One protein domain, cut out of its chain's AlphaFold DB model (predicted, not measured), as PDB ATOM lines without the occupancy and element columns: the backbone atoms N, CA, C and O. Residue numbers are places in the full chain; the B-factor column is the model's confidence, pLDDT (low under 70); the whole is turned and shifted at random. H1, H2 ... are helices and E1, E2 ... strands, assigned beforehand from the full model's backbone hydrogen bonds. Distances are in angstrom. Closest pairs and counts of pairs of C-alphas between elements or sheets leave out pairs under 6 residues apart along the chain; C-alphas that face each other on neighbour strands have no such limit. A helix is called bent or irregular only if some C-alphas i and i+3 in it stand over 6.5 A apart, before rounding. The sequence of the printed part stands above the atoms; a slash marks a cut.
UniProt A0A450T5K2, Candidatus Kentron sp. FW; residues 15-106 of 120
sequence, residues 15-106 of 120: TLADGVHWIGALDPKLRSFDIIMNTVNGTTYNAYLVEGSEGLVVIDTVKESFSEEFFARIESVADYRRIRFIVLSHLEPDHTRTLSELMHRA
ATOM      1  N   THR A  15     104.424 113.868  92.642       95.44
ATOM      2  CA  THR A  15     104.215 113.805  91.191       95.44
ATOM      3  C   THR A  15     105.057 112.682  90.594       95.44
ATOM      4  O   THR A  15     106.283 112.700  90.698       95.44
ATOM      5  N   LEU A  16     104.391 111.707  89.976       95.12
ATOM      6  CA  LEU A  16     105.022 110.556  89.324       95.12
ATOM      7  C   LEU A  16     105.175 110.770  87.816       95.12
ATOM      8  O   LEU A  16     106.170 110.358  87.225       95.12
ATOM      9  N   ALA A  17     104.184 111.416  87.206       96.25
ATOM     10  CA  ALA A  17     104.166 111.822  85.808       96.25
ATOM     11  C   ALA A  17     103.278 113.066  85.660       96.25
ATOM     12  O   ALA A  17     102.652 113.502  86.628       96.25
ATOM     13  N   ASP A  18     103.227 113.639  84.459       96.06
ATOM     14  CA  ASP A  18     102.331 114.762  84.183       96.06
ATOM     15  C   ASP A  18     100.873 114.374  84.470       96.06
ATOM     16  O   ASP A  18     100.397 113.338  84.003       96.06
ATOM     17  N   GLY A  19     100.207 115.161  85.315       96.56
ATOM     18  CA  GLY A  19      98.851 114.893  85.799       96.56
ATOM     19  C   GLY A  19      98.674 113.621  86.644       96.56
ATOM     20  O   GLY A  19      97.537 113.215  86.881       96.56
ATOM     21  N   VAL A  20      99.749 112.963  87.100       97.81
ATOM     22  CA  VAL A  20      99.673 111.739  87.918       97.81
ATOM     23  C   VAL A  20     100.407 111.935  89.236       97.81
ATOM     24  O   VAL A  20     101.635 112.069  89.276       97.81
ATOM     25  N   HIS A  21      99.655 111.872  90.331       97.81
ATOM     26  CA  HIS A  21     100.173 112.090  91.674       97.81
ATOM     27  C   HIS A  21      99.923 110.878  92.569       97.81
ATOM     28  O   HIS A  21      98.814 110.351  92.630       97.81
ATOM     29  N   TRP A  22     100.945 110.460  93.310       97.06
ATOM     30  CA  TRP A  22     100.793 109.521  94.411       97.06
ATOM     31  C   TRP A  22     100.303 110.258  95.656       97.06
ATOM     32  O   TRP A  22     100.913 111.232  96.112       97.06
ATOM     33  N   ILE A  23      99.200 109.757  96.201       96.44
ATOM     34  CA  ILE A  23      98.513 110.271  97.388       96.44
ATOM     35  C   ILE A  23      98.350 109.180  98.459       96.44
ATOM     36  O   ILE A  23      97.512 109.313  99.340       96.44
ATOM     37  N   GLY A  24      99.125 108.092  98.367       94.44
ATOM     38  CA  GLY A  24      99.037 106.916  99.239       94.44
ATOM     39  C   GLY A  24      99.535 107.148 100.668       94.44
ATOM     40  O   GLY A  24      99.463 108.259 101.176       94.44
ATOM     41  N   ALA A  25     100.036 106.105 101.329       93.12
ATOM     42  CA  ALA A  25     100.670 106.187 102.646       93.12
ATOM     43  C   ALA A  25     101.664 105.042 102.886       93.12
ATOM     44  O   ALA A  25     101.546 103.962 102.298       93.12
ATOM     45  N   LEU A  26     102.627 105.268 103.783       92.81
ATOM     46  CA  LEU A  26     103.575 104.248 104.235       92.81
ATOM     47  C   LEU A  26     103.156 103.670 105.590       92.81
ATOM     48  O   LEU A  26     102.934 104.422 106.535       92.81
ATOM     49  N   ASP A  27     103.177 102.344 105.723       90.94
ATOM     50  CA  ASP A  27     103.068 101.653 107.011       90.94
ATOM     51  C   ASP A  27     104.325 100.807 107.279       90.94
ATOM     52  O   ASP A  27     104.311  99.580 107.142       90.94
ATOM     53  N   PRO A  28     105.442 101.440 107.689       89.25
ATOM     54  CA  PRO A  28     106.684 100.735 107.997       89.25
ATOM     55  C   PRO A  28     106.594  99.930 109.302       89.25
ATOM     56  O   PRO A  28     107.537  99.215 109.652       89.25
ATOM     57  N   LYS A  29     105.505 100.071 110.071       86.69
ATOM     58  CA  LYS A  29     105.308  99.426 111.375       86.69
ATOM     59  C   LYS A  29     104.498  98.141 111.276       86.69
ATOM     60  O   LYS A  29     104.530  97.361 112.226       86.69
ATOM     61  N   LEU A  30     103.833  97.886 110.152       85.44
ATOM     62  CA  LEU A  30     103.153  96.620 109.932       85.44
ATOM     63  C   LEU A  30     104.152  95.455 110.021       85.44
ATOM     64  O   LEU A  30     105.248  95.520 109.462       85.44
ATOM     65  N   ARG A  31     103.797  94.416 110.780       81.88
ATOM     66  CA  ARG A  31     104.622  93.205 110.957       81.88
ATOM     67  C   ARG A  31     103.910  91.925 110.552       81.88
ATOM     68  O   ARG A  31     104.573  90.967 110.172       81.88
ATOM     69  N   SER A  32     102.584  91.917 110.617       75.69
ATOM     70  CA  SER A  32     101.743  90.822 110.154       75.69
ATOM     71  C   SER A  32     100.612  91.414 109.321       75.69
ATOM     72  O   SER A  32      99.899  92.304 109.789       75.69
ATOM     73  N   PHE A  33     100.508  90.968 108.076       71.00
ATOM     74  CA  PHE A  33      99.431  91.267 107.141       71.00
ATOM     75  C   PHE A  33      98.520  90.035 107.078       71.00
ATOM     76  O   PHE A  33      99.016  88.910 106.964       71.00
ATOM     77  N   ASP A  34      97.212  90.236 107.256       66.12
ATOM     78  CA  ASP A  34      96.191  89.178 107.328       66.12
ATOM     79  C   ASP A  34      96.538  87.984 108.224       66.12
ATOM     80  O   ASP A  34      96.160  86.846 107.952       66.12
ATOM     81  N   ILE A  35      97.268  88.233 109.320       62.53
ATOM     82  CA  ILE A  35      97.616  87.256 110.371       62.53
ATOM     83  C   ILE A  35      98.595  86.157 109.896       62.53
ATOM     84  O   ILE A  35      99.292  85.553 110.710       62.53
ATOM     85  N   ILE A  36      98.710  85.928 108.588       68.56
ATOM     86  CA  ILE A  36      99.433  84.804 107.982       68.56
ATOM     87  C   ILE A  36     100.757  85.261 107.353       68.56
ATOM     88  O   ILE A  36     101.717  84.490 107.307       68.56
ATOM     89  N   MET A  37     100.847  86.512 106.887       71.56
ATOM     90  CA  MET A  37     102.027  87.017 106.183       71.56
ATOM     91  C   MET A  37     102.860  87.930 107.076       71.56
ATOM     92  O   MET A  37     102.434  89.019 107.449       71.56
ATOM     93  N   ASN A  38     104.085  87.510 107.388       77.12
ATOM     94  CA  ASN A  38     105.026  88.344 108.128       77.12
ATOM     95  C   ASN A  38     105.738  89.316 107.184       77.12
ATOM     96  O   ASN A  38     106.297  88.905 106.166       77.12
ATOM     97  N   THR A  39     105.767  90.597 107.546       76.94
ATOM     98  CA  THR A  39     106.450  91.644 106.781       76.94
ATOM     99  C   THR A  39     107.595  92.232 107.605       76.94
ATOM    100  O   THR A  39     107.422  92.686 108.736       76.94
ATOM    101  N   VAL A  40     108.809  92.211 107.048       77.50
ATOM    102  CA  VAL A  40     110.007  92.750 107.725       77.50
ATOM    103  C   VAL A  40     110.109  94.267 107.540       77.50
ATOM    104  O   VAL A  40     110.538  94.976 108.447       77.50
ATOM    105  N   ASN A  41     109.646  94.770 106.391       85.62
ATOM    106  CA  ASN A  41     109.807  96.168 105.979       85.62
ATOM    107  C   ASN A  41     108.496  96.974 106.018       85.62
ATOM    108  O   ASN A  41     108.456  98.099 105.528       85.62
ATOM    109  N   GLY A  42     107.425  96.414 106.589       89.31
ATOM    110  CA  GLY A  42     106.096  97.019 106.531       89.31
ATOM    111  C   GLY A  42     105.444  96.900 105.153       89.31
ATOM    112  O   GLY A  42     105.732  95.967 104.402       89.31
ATOM    113  N   THR A  43     104.533  97.822 104.849       90.44
ATOM    114  CA  THR A  43     103.802  97.884 103.577       90.44
ATOM    115  C   THR A  43     103.516  99.329 103.157       90.44
ATOM    116  O   THR A  43     103.855 100.286 103.858       90.44
ATOM    117  N   THR A  44     102.873  99.491 102.006       91.50
ATOM    118  CA  THR A  44     102.373 100.766 101.491       91.50
ATOM    119  C   THR A  44     100.909 100.636 101.100       91.50
ATOM    120  O   THR A  44     100.539  99.665 100.442       91.50
ATOM    121  N   TYR A  45     100.109 101.648 101.412       91.44
ATOM    122  CA  TYR A  45      98.756 101.803 100.889       91.44
ATOM    123  C   TYR A  45      98.818 102.755  99.699       91.44
ATOM    124  O   TYR A  45      98.916 103.967  99.881       91.44
ATOM    125  N   ASN A  46      98.841 102.225  98.479       94.00
ATOM    126  CA  ASN A  46      99.003 103.055  97.288       94.00
ATOM    127  C   ASN A  46      97.656 103.582  96.812       94.00
ATOM    128  O   ASN A  46      96.745 102.809  96.549       94.00
ATOM    129  N   ALA A  47      97.572 104.902  96.680       95.12
ATOM    130  CA  ALA A  47      96.437 105.590  96.095       95.12
ATOM    131  C   ALA A  47      96.948 106.712  95.189       95.12
ATOM    132  O   ALA A  47      98.038 107.257  95.416       95.12
ATOM    133  N   TYR A  48      96.169 107.052  94.167       97.19
ATOM    134  CA  TYR A  48      96.586 107.987  93.124       97.19
ATOM    135  C   TYR A  48      95.512 109.026  92.830       97.19
ATOM    136  O   TYR A  48      94.319 108.731  92.869       97.19
ATOM    137  N   LEU A  49      95.955 110.233  92.489       97.88
ATOM    138  CA  LEU A  49      95.127 111.279  91.910       97.88
ATOM    139  C   LEU A  49      95.580 111.503  90.472       97.88
ATOM    140  O   LEU A  49      96.741 111.837  90.231       97.88
ATOM    141  N   VAL A  50      94.665 111.295  89.532       98.06
ATOM    142  CA  VAL A  50      94.939 111.381  88.097       98.06
ATOM    143  C   VAL A  50      94.088 112.478  87.478       98.06
ATOM    144  O   VAL A  50      92.869 112.518  87.670       98.06
ATOM    145  N   GLU A  51      94.727 113.362  86.720       97.38
ATOM    146  CA  GLU A  51      94.048 114.369  85.921       97.38
ATOM    147  C   GLU A  51      93.486 113.747  84.638       97.38
ATOM    148  O   GLU A  51      94.207 113.177  83.822       97.38
ATOM    149  N   GLY A  52      92.171 113.850  84.464       93.75
ATOM    150  CA  GLY A  52      91.473 113.511  83.230       93.75
ATOM    151  C   GLY A  52      90.949 114.758  82.523       93.75
ATOM    152  O   GLY A  52      90.892 115.851  83.088       93.75
ATOM    153  N   SER A  53      90.488 114.582  81.284       93.00
ATOM    154  CA  SER A  53      89.920 115.665  80.466       93.00
ATOM    155  C   SER A  53      88.687 116.323  81.092       93.00
ATOM    156  O   SER A  53      88.442 117.505  80.870       93.00
ATOM    157  N   GLU A  54      87.912 115.574  81.877       91.06
ATOM    158  CA  GLU A  54      86.681 116.072  82.489       91.06
ATOM    159  C   GLU A  54      86.815 116.403  83.980       91.06
ATOM    160  O   GLU A  54      85.836 116.821  84.595       91.06
ATOM    161  N   GLY A  55      87.978 116.180  84.591       93.94
ATOM    162  CA  GLY A  55      88.181 116.326  86.031       93.94
ATOM    163  C   GLY A  55      89.126 115.273  86.595       93.94
ATOM    164  O   GLY A  55      89.800 114.561  85.858       93.94
ATOM    165  N   LEU A  56      89.180 115.182  87.918       96.81
ATOM    166  CA  LEU A  56      90.110 114.311  88.624       96.81
ATOM    167  C   LEU A  56      89.497 112.945  88.923       96.81
ATOM    168  O   LEU A  56      88.301 112.825  89.221       96.81
ATOM    169  N   VAL A  57      90.352 111.932  88.890       96.69
ATOM    170  CA  VAL A  57      90.044 110.559  89.279       96.69
ATOM    171  C   VAL A  57      90.903 110.198  90.481       96.69
ATOM    172  O   VAL A  57      92.125 110.318  90.425       96.69
ATOM    173  N   VAL A  58      90.268 109.745  91.559       96.19
ATOM    174  CA  VAL A  58      90.964 109.085  92.666       96.19
ATOM    175  C   VAL A  58      90.974 107.586  92.393       96.19
ATOM    176  O   VAL A  58      89.926 107.014  92.098       96.19
ATOM    177  N   ILE A  59      92.139 106.957  92.481       95.69
ATOM    178  CA  ILE A  59      92.309 105.507  92.366       95.69
ATOM    179  C   ILE A  59      92.731 104.981  93.735       95.69
ATOM    180  O   ILE A  59      93.773 105.388  94.251       95.69
ATOM    181  N   ASP A  60      91.918 104.080  94.277       92.94
ATOM    182  CA  ASP A  60      92.014 103.483  95.607       92.94
ATOM    183  C   ASP A  60      92.010 104.486  96.771       92.94
ATOM    184  O   ASP A  60      91.880 105.702  96.617       92.94
ATOM    185  N   THR A  61      92.063 103.946  97.988       92.62
ATOM    186  CA  THR A  61      92.137 104.711  99.237       92.62
ATOM    187  C   THR A  61      93.113 104.040 100.198       92.62
ATOM    188  O   THR A  61      93.530 102.899  99.993       92.62
ATOM    189  N   VAL A  62      93.481 104.740 101.267       91.88
ATOM    190  CA  VAL A  62      94.380 104.211 102.298       91.88
ATOM    191  C   VAL A  62      93.617 103.652 103.492       91.88
ATOM    192  O   VAL A  62      92.457 104.005 103.725       91.88
ATOM    193  N   LYS A  63      94.307 102.850 104.306       89.38
ATOM    194  CA  LYS A  63      93.804 102.449 105.618       89.38
ATOM    195  C   LYS A  63      93.480 103.657 106.489       89.38
ATOM    196  O   LYS A  63      94.201 104.650 106.482       89.38
ATOM    197  N   GLU A  64      92.417 103.543 107.280       87.75
ATOM    198  CA  GLU A  64      91.858 104.638 108.082       87.75
ATOM    199  C   GLU A  64      92.898 105.412 108.913       87.75
ATOM    200  O   GLU A  64      92.874 106.643 108.954       87.75
ATOM    201  N   SER A  65      93.853 104.705 109.527       90.06
ATOM    202  CA  SER A  65      94.926 105.299 110.336       90.06
ATOM    203  C   SER A  65      95.846 106.251 109.562       90.06
ATOM    204  O   SER A  65      96.631 106.964 110.178       90.06
ATOM    205  N   PHE A  66      95.761 106.260 108.231       91.75
ATOM    206  CA  PHE A  66      96.531 107.115 107.331       91.75
ATOM    207  C   PHE A  66      95.661 108.129 106.571       91.75
ATOM    208  O   PHE A  66      96.156 108.820 105.683       91.75
ATOM    209  N   SER A  67      94.374 108.240 106.915       92.62
ATOM    210  CA  SER A  67      93.422 109.133 106.242       92.62
ATOM    211  C   SER A  67      93.866 110.601 106.240       92.62
ATOM    212  O   SER A  67      93.766 111.261 105.209       92.62
ATOM    213  N   GLU A  68      94.429 111.104 107.341       92.69
ATOM    214  CA  GLU A  68      94.948 112.479 107.417       92.69
ATOM    215  C   GLU A  68      96.048 112.752 106.384       92.69
ATOM    216  O   GLU A  68      96.042 113.786 105.719       92.69
ATOM    217  N   GLU A  69      96.983 111.814 106.217       93.38
ATOM    218  CA  GLU A  69      98.078 111.927 105.252       93.38
ATOM    219  C   GLU A  69      97.550 111.887 103.814       93.38
ATOM    220  O   GLU A  69      97.955 112.699 102.986       93.38
ATOM    221  N   PHE A  70      96.595 111.001 103.539       95.06
ATOM    222  CA  PHE A  70      95.925 110.899 102.245       95.06
ATOM    223  C   PHE A  70      95.202 112.196 101.852       95.06
ATOM    224  O   PHE A  70      95.395 112.702 100.745       95.06
ATOM    225  N   PHE A  71      94.420 112.782 102.764       95.62
ATOM    226  CA  PHE A  71      93.702 114.028 102.488       95.62
ATOM    227  C   PHE A  71      94.637 115.228 102.352       95.62
ATOM    228  O   PHE A  71      94.466 116.011 101.419       95.62
ATOM    229  N   ALA A  72      95.670 115.330 103.193       95.56
ATOM    230  CA  ALA A  72      96.682 116.377 103.060       95.56
ATOM    231  C   ALA A  72      97.362 116.334 101.680       95.56
ATOM    232  O   ALA A  72      97.595 117.372 101.057       95.56
ATOM    233  N   ARG A  73      97.616 115.129 101.153       96.25
ATOM    234  CA  ARG A  73      98.176 114.964  99.809       96.25
ATOM    235  C   ARG A  73      97.208 115.412  98.722       96.25
ATOM    236  O   ARG A  73      97.635 116.155  97.844       96.25
ATOM    237  N   ILE A  74      95.930 115.036  98.783       96.38
ATOM    238  CA  ILE A  74      94.921 115.527  97.825       96.38
ATOM    239  C   ILE A  74      94.865 117.058  97.843       96.38
ATOM    240  O   ILE A  74      94.978 117.694  96.796       96.38
ATOM    241  N   GLU A  75      94.756 117.648  99.032       96.19
ATOM    242  CA  GLU A  75      94.629 119.097  99.233       96.19
ATOM    243  C   GLU A  75      95.865 119.873  98.760       96.19
ATOM    244  O   GLU A  75      95.752 121.032  98.365       96.19
ATOM    245  N   SER A  76      97.037 119.231  98.728       95.88
ATOM    246  CA  SER A  76      98.263 119.847  98.212       95.88
ATOM    247  C   SER A  76      98.265 120.074  96.693       95.88
ATOM    248  O   SER A  76      99.083 120.853  96.204       95.88
ATOM    249  N   VAL A  77      97.372 119.417  95.941       95.44
ATOM    250  CA  VAL A  77      97.349 119.473  94.465       95.44
ATOM    251  C   VAL A  77      95.970 119.760  93.868       95.44
ATOM    252  O   VAL A  77      95.879 120.132  92.697       95.44
ATOM    253  N   ALA A  78      94.883 119.610  94.630       94.31
ATOM    254  CA  ALA A  78      93.536 119.728  94.092       94.31
ATOM    255  C   ALA A  78      92.464 120.144  95.107       94.31
ATOM    256  O   ALA A  78      92.525 119.844  96.294       94.31
ATOM    257  N   ASP A  79      91.407 120.758  94.575       94.56
ATOM    258  CA  ASP A  79      90.134 120.955  95.266       94.56
ATOM    259  C   ASP A  79      89.227 119.732  95.053       94.56
ATOM    260  O   ASP A  79      89.070 119.259  93.920       94.56
ATOM    261  N   TYR A  80      88.581 119.254  96.121       95.00
ATOM    262  CA  TYR A  80      87.675 118.100  96.091       95.00
ATOM    263  C   TYR A  80      86.553 118.217  95.050       95.00
ATOM    264  O   TYR A  80      86.123 117.208  94.496       95.00
ATOM    265  N   ARG A  81      86.110 119.434  94.708       93.88
ATOM    266  CA  ARG A  81      85.069 119.678  93.693       93.88
ATOM    267  C   ARG A  81      85.482 119.249  92.286       93.88
ATOM    268  O   ARG A  81      84.613 119.084  91.431       93.88
ATOM    269  N   ARG A  82      86.786 119.092  92.026       94.56
ATOM    270  CA  ARG A  82      87.301 118.588  90.744       94.56
ATOM    271  C   ARG A  82      87.219 117.062  90.644       94.56
ATOM    272  O   ARG A  82      87.317 116.547  89.533       94.56
ATOM    273  N   ILE A  83      87.057 116.340  91.755       95.50
ATOM    274  CA  ILE A  83      87.008 114.873  91.770       95.50
ATOM    275  C   ILE A  83      85.662 114.410  91.209       95.50
ATOM    276  O   ILE A  83      84.602 114.706  91.757       95.50
ATOM    277  N   ARG A  84      85.701 113.670  90.096       94.31
ATOM    278  CA  ARG A  84      84.497 113.160  89.414       94.31
ATOM    279  C   ARG A  84      84.312 111.661  89.570       94.31
ATOM    280  O   ARG A  84      83.174 111.173  89.587       94.31
ATOM    281  N   PHE A  85      85.419 110.941  89.691       92.88
ATOM    282  CA  PHE A  85      85.428 109.491  89.778       92.88
ATOM    283  C   PHE A  85      86.325 109.032  90.919       92.88
ATOM    284  O   PHE A  85      87.386 109.603  91.165       92.88
ATOM    285  N   ILE A  86      85.867 107.983  91.592       92.75
ATOM    286  CA  ILE A  86      86.652 107.206  92.540       92.75
ATOM    287  C   ILE A  86      86.626 105.783  91.994       92.75
ATOM    288  O   ILE A  86      85.550 105.215  91.805       92.75
ATOM    289  N   VAL A  87      87.795 105.245  91.674       92.31
ATOM    290  CA  VAL A  87      87.983 103.876  91.201       92.31
ATOM    291  C   VAL A  87      88.546 103.079  92.363       92.31
ATOM    292  O   VAL A  87      89.581 103.450  92.900       92.31
ATOM    293  N   LEU A  88      87.866 102.006  92.755       88.56
ATOM    294  CA  LEU A  88      88.345 101.088  93.786       88.56
ATOM    295  C   LEU A  88      88.683  99.767  93.112       88.56
ATOM    296  O   LEU A  88      87.799  99.101  92.573       88.56
ATOM    297  N   SER A  89      89.964  99.420  93.105       82.12
ATOM    298  CA  SER A  89      90.464  98.164  92.554       82.12
ATOM    299  C   SER A  89      90.300  97.005  93.533       82.12
ATOM    300  O   SER A  89      90.204  95.859  93.096       82.12
ATOM    301  N   HIS A  90      90.213  97.293  94.834       72.50
ATOM    302  CA  HIS A  90      90.025  96.298  95.887       72.50
ATOM    303  C   HIS A  90      89.068  96.794  96.977       72.50
ATOM    304  O   HIS A  90      89.035  97.985  97.284       72.50
ATOM    305  N   LEU A  91      88.270  95.888  97.548       63.50
ATOM    306  CA  LEU A  91      87.201  96.207  98.512       63.50
ATOM    307  C   LEU A  91      87.392  95.501  99.864       63.50
ATOM    308  O   LEU A  91      86.420  95.067 100.486       63.50
ATOM    309  N   GLU A  92      88.631  95.377 100.337       58.88
ATOM    310  CA  GLU A  92      88.874  94.889 101.695       58.88
ATOM    311  C   GLU A  92      88.423  95.909 102.767       58.88
ATOM    312  O   GLU A  92      88.456  97.127 102.540       58.88
ATOM    313  N   PRO A  93      87.943  95.441 103.940       57.34
ATOM    314  CA  PRO A  93      87.316  96.298 104.949       57.34
ATOM    315  C   PRO A  93      88.208  97.433 105.465       57.34
ATOM    316  O   PRO A  93      87.686  98.466 105.892       57.34
ATOM    317  N   ASP A  94      89.531  97.275 105.409       55.62
ATOM    318  CA  ASP A  94      90.508  98.250 105.889       55.62
ATOM    319  C   ASP A  94      90.580  99.531 105.037       55.62
ATOM    320  O   ASP A  94      91.112 100.531 105.514       55.62
ATOM    321  N   HIS A  95      89.933  99.571 103.868       56.03
ATOM    322  CA  HIS A  95      89.871 100.741 102.977       56.03
ATOM    323  C   HIS A  95      88.552 101.544 103.061       56.03
ATOM    324  O   HIS A  95      88.435 102.666 102.561       56.03
ATOM    325  N   THR A  96      87.517 101.007 103.711       61.50
ATOM    326  CA  THR A  96      86.138 101.525 103.566       61.50
ATOM    327  C   THR A  96      85.843 102.826 104.326       61.50
ATOM    328  O   THR A  96      84.988 103.617 103.910       61.50
ATOM    329  N   ARG A  97      86.556 103.105 105.425       70.06
ATOM    330  CA  ARG A  97      86.309 104.311 106.237       70.06
ATOM    331  C   ARG A  97      86.874 105.582 105.602       70.06
ATOM    332  O   ARG A  97      86.209 106.615 105.623       70.06
ATOM    333  N   THR A  98      88.034 105.490 104.952       81.81
ATOM    334  CA  THR A  98      88.614 106.606 104.186       81.81
ATOM    335  C   THR A  98      87.746 106.962 102.977       81.81
ATOM    336  O   THR A  98      87.541 108.141 102.697       81.81
ATOM    337  N   LEU A  99      87.165 105.961 102.302       87.12
ATOM    338  CA  LEU A  99      86.220 106.181 101.202       87.12
ATOM    339  C   LEU A  99      85.003 107.002 101.642       87.12
ATOM    340  O   LEU A  99      84.604 107.933 100.947       87.12
ATOM    341  N   SER A 100      84.423 106.666 102.796       86.88
ATOM    342  CA  SER A 100      83.236 107.358 103.306       86.88
ATOM    343  C   SER A 100      83.518 108.843 103.548       86.88
ATOM    344  O   SER A 100      82.741 109.689 103.112       86.88
ATOM    345  N   GLU A 101      84.648 109.177 104.173       90.88
ATOM    346  CA  GLU A 101      85.075 110.570 104.370       90.88
ATOM    347  C   GLU A 101      85.377 111.271 103.034       90.88
ATOM    348  O   GLU A 101      84.951 112.405 102.815       90.88
ATOM    349  N   LEU A 102      86.032 110.586 102.089       91.69
ATOM    350  CA  LEU A 102      86.296 111.133 100.756       91.69
ATOM    351  C   LEU A 102      84.997 111.496 100.025       91.69
ATOM    352  O   LEU A 102      84.918 112.560  99.419       91.69
ATOM    353  N   MET A 103      83.962 110.659 100.114       90.12
ATOM    354  CA  MET A 103      82.652 110.951  99.524       90.12
ATOM    355  C   MET A 103      81.946 112.140 100.192       90.12
ATOM    356  O   MET A 103      81.224 112.869  99.511       90.12
ATOM    357  N   HIS A 104      82.162 112.363 101.493       90.88
ATOM    358  CA  HIS A 104      81.648 113.547 102.186       90.88
ATOM    359  C   HIS A 104      82.373 114.826 101.747       90.88
ATOM    360  O   HIS A 104      81.726 115.856 101.558       90.88
ATOM    361  N   ARG A 105      83.698 114.767 101.554       91.31
ATOM    362  CA  ARG A 105      84.516 115.912 101.110       91.31
ATOM    363  C   ARG A 105      84.360 116.230  99.626       91.31
ATOM    364  O   ARG A 105      84.411 117.397  99.247       91.31
ATOM    365  N   ALA A 106      84.151 115.208  98.798       89.19
ATOM    366  CA  ALA A 106      83.914 115.312  97.361       89.19
ATOM    367  C   ALA A 106      82.461 114.933  97.015       89.19
ATOM    368  O   ALA A 106      82.227 113.926  96.334       89.19
TER     369      ALA A 106
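AT A GLANCE: This is residues 15 to 106 of the 120 residues of a protein of Candidatus Kentron sp. FW (UniProt A0A450T5K2). A strongly twisted five-stranded sheet has two helices, H1 and H2, packed side by side next to it, and a two-stranded ribbon runs out from it to a long loop, residues 28 to 42, at one end of the longest axis. The ribbon forms as E2 runs on into E3 and E4 runs on into E5. The printed part has 92 residues, with two named helices and seven named strands in the order E1 E2 E3 E4 E5 E6 H1 E7 H2, class mixed. The larger sheet has the order E1 E2 E5 E6 E7 and is mixed; E3 and E4 form an antiparallel sheet of two. The whole is compact, with a radius of gyration of the C-alphas of 13.7 A, but elongated, spanning 42 by 26 by 21 A.

HOW THE PARTS SIT: E1, residues 15 to 17, is an edge strand and forms a hairpin with E2, residues 20 to 22; N 16 and O 20 are 2.9 A apart. E2 runs on at 29 degrees into E3, residues 25 to 27. E3 and E4, residues 43 to 45, form a hairpin, with N 25 and O 45 at 2.8 A. E4 runs on at 34 degrees into E5, residues 48 to 52. E5 is antiparallel to E2, with N 21 and O 49 at 2.9 A. E5 forms a hairpin with E6, residues 55 to 59, with N 50 and O 57 at 2.9 A. E6, H1, residues 64 to 75, and E7, residues 83 to 87, make a strand-helix-strand unit, two parallel neighbour strands with a helix between, and its crossover is right-handed. E6 and E7 have N 87 and O 58 at 2.8 A. H1 only grazes the larger sheet, with residues 70 to 74; the closest C-alphas of E3 and H1, Ala 25 and Phe 66, are 6.3 A apart. H2, residues 93 to 105, only grazes that sheet with residues 99 to 105. H1 and H2 touch, the closest C-alphas being those of Glu 64 and Thr 98 at 5.4 A; H1 does so with residues 64 to 67 alone and H2 with residues 94 to 98 alone. They run the same way at a tilt of 36 degrees, only just steep. O i to N i+4 pairs are within hydrogen-bond range in 6 of 8 for H1 and 6 of 9 for H2.

IN THESE COORDINATES: E1 begins at C-alpha 15, (104.215, 113.805, 91.191). E5 is 12.4 A long, E6 13.2 A and E7 11.1 A from first to last C-alpha. H1 is 17.2 A and H2 20.2 A long; both are irregular, with C-alphas 65 and 68 at 7.8 A and C-alphas 94 and 97 at 7.4 A. H2 ends at C-alpha 105, (84.516, 115.912, 101.110).

THE WHOLE: The two C-alphas farthest apart, those of Ile 36 and Ser 53, are 42.4 A apart. The link from E3 to E4 is long, 15 residues, and within it residues 32 to 33 pair antiparallel with residues 37 to 38. The printed part has no cut. Its mean pLDDT is 88.1, and residues 34 to 36 and 91 to 96 are under 70.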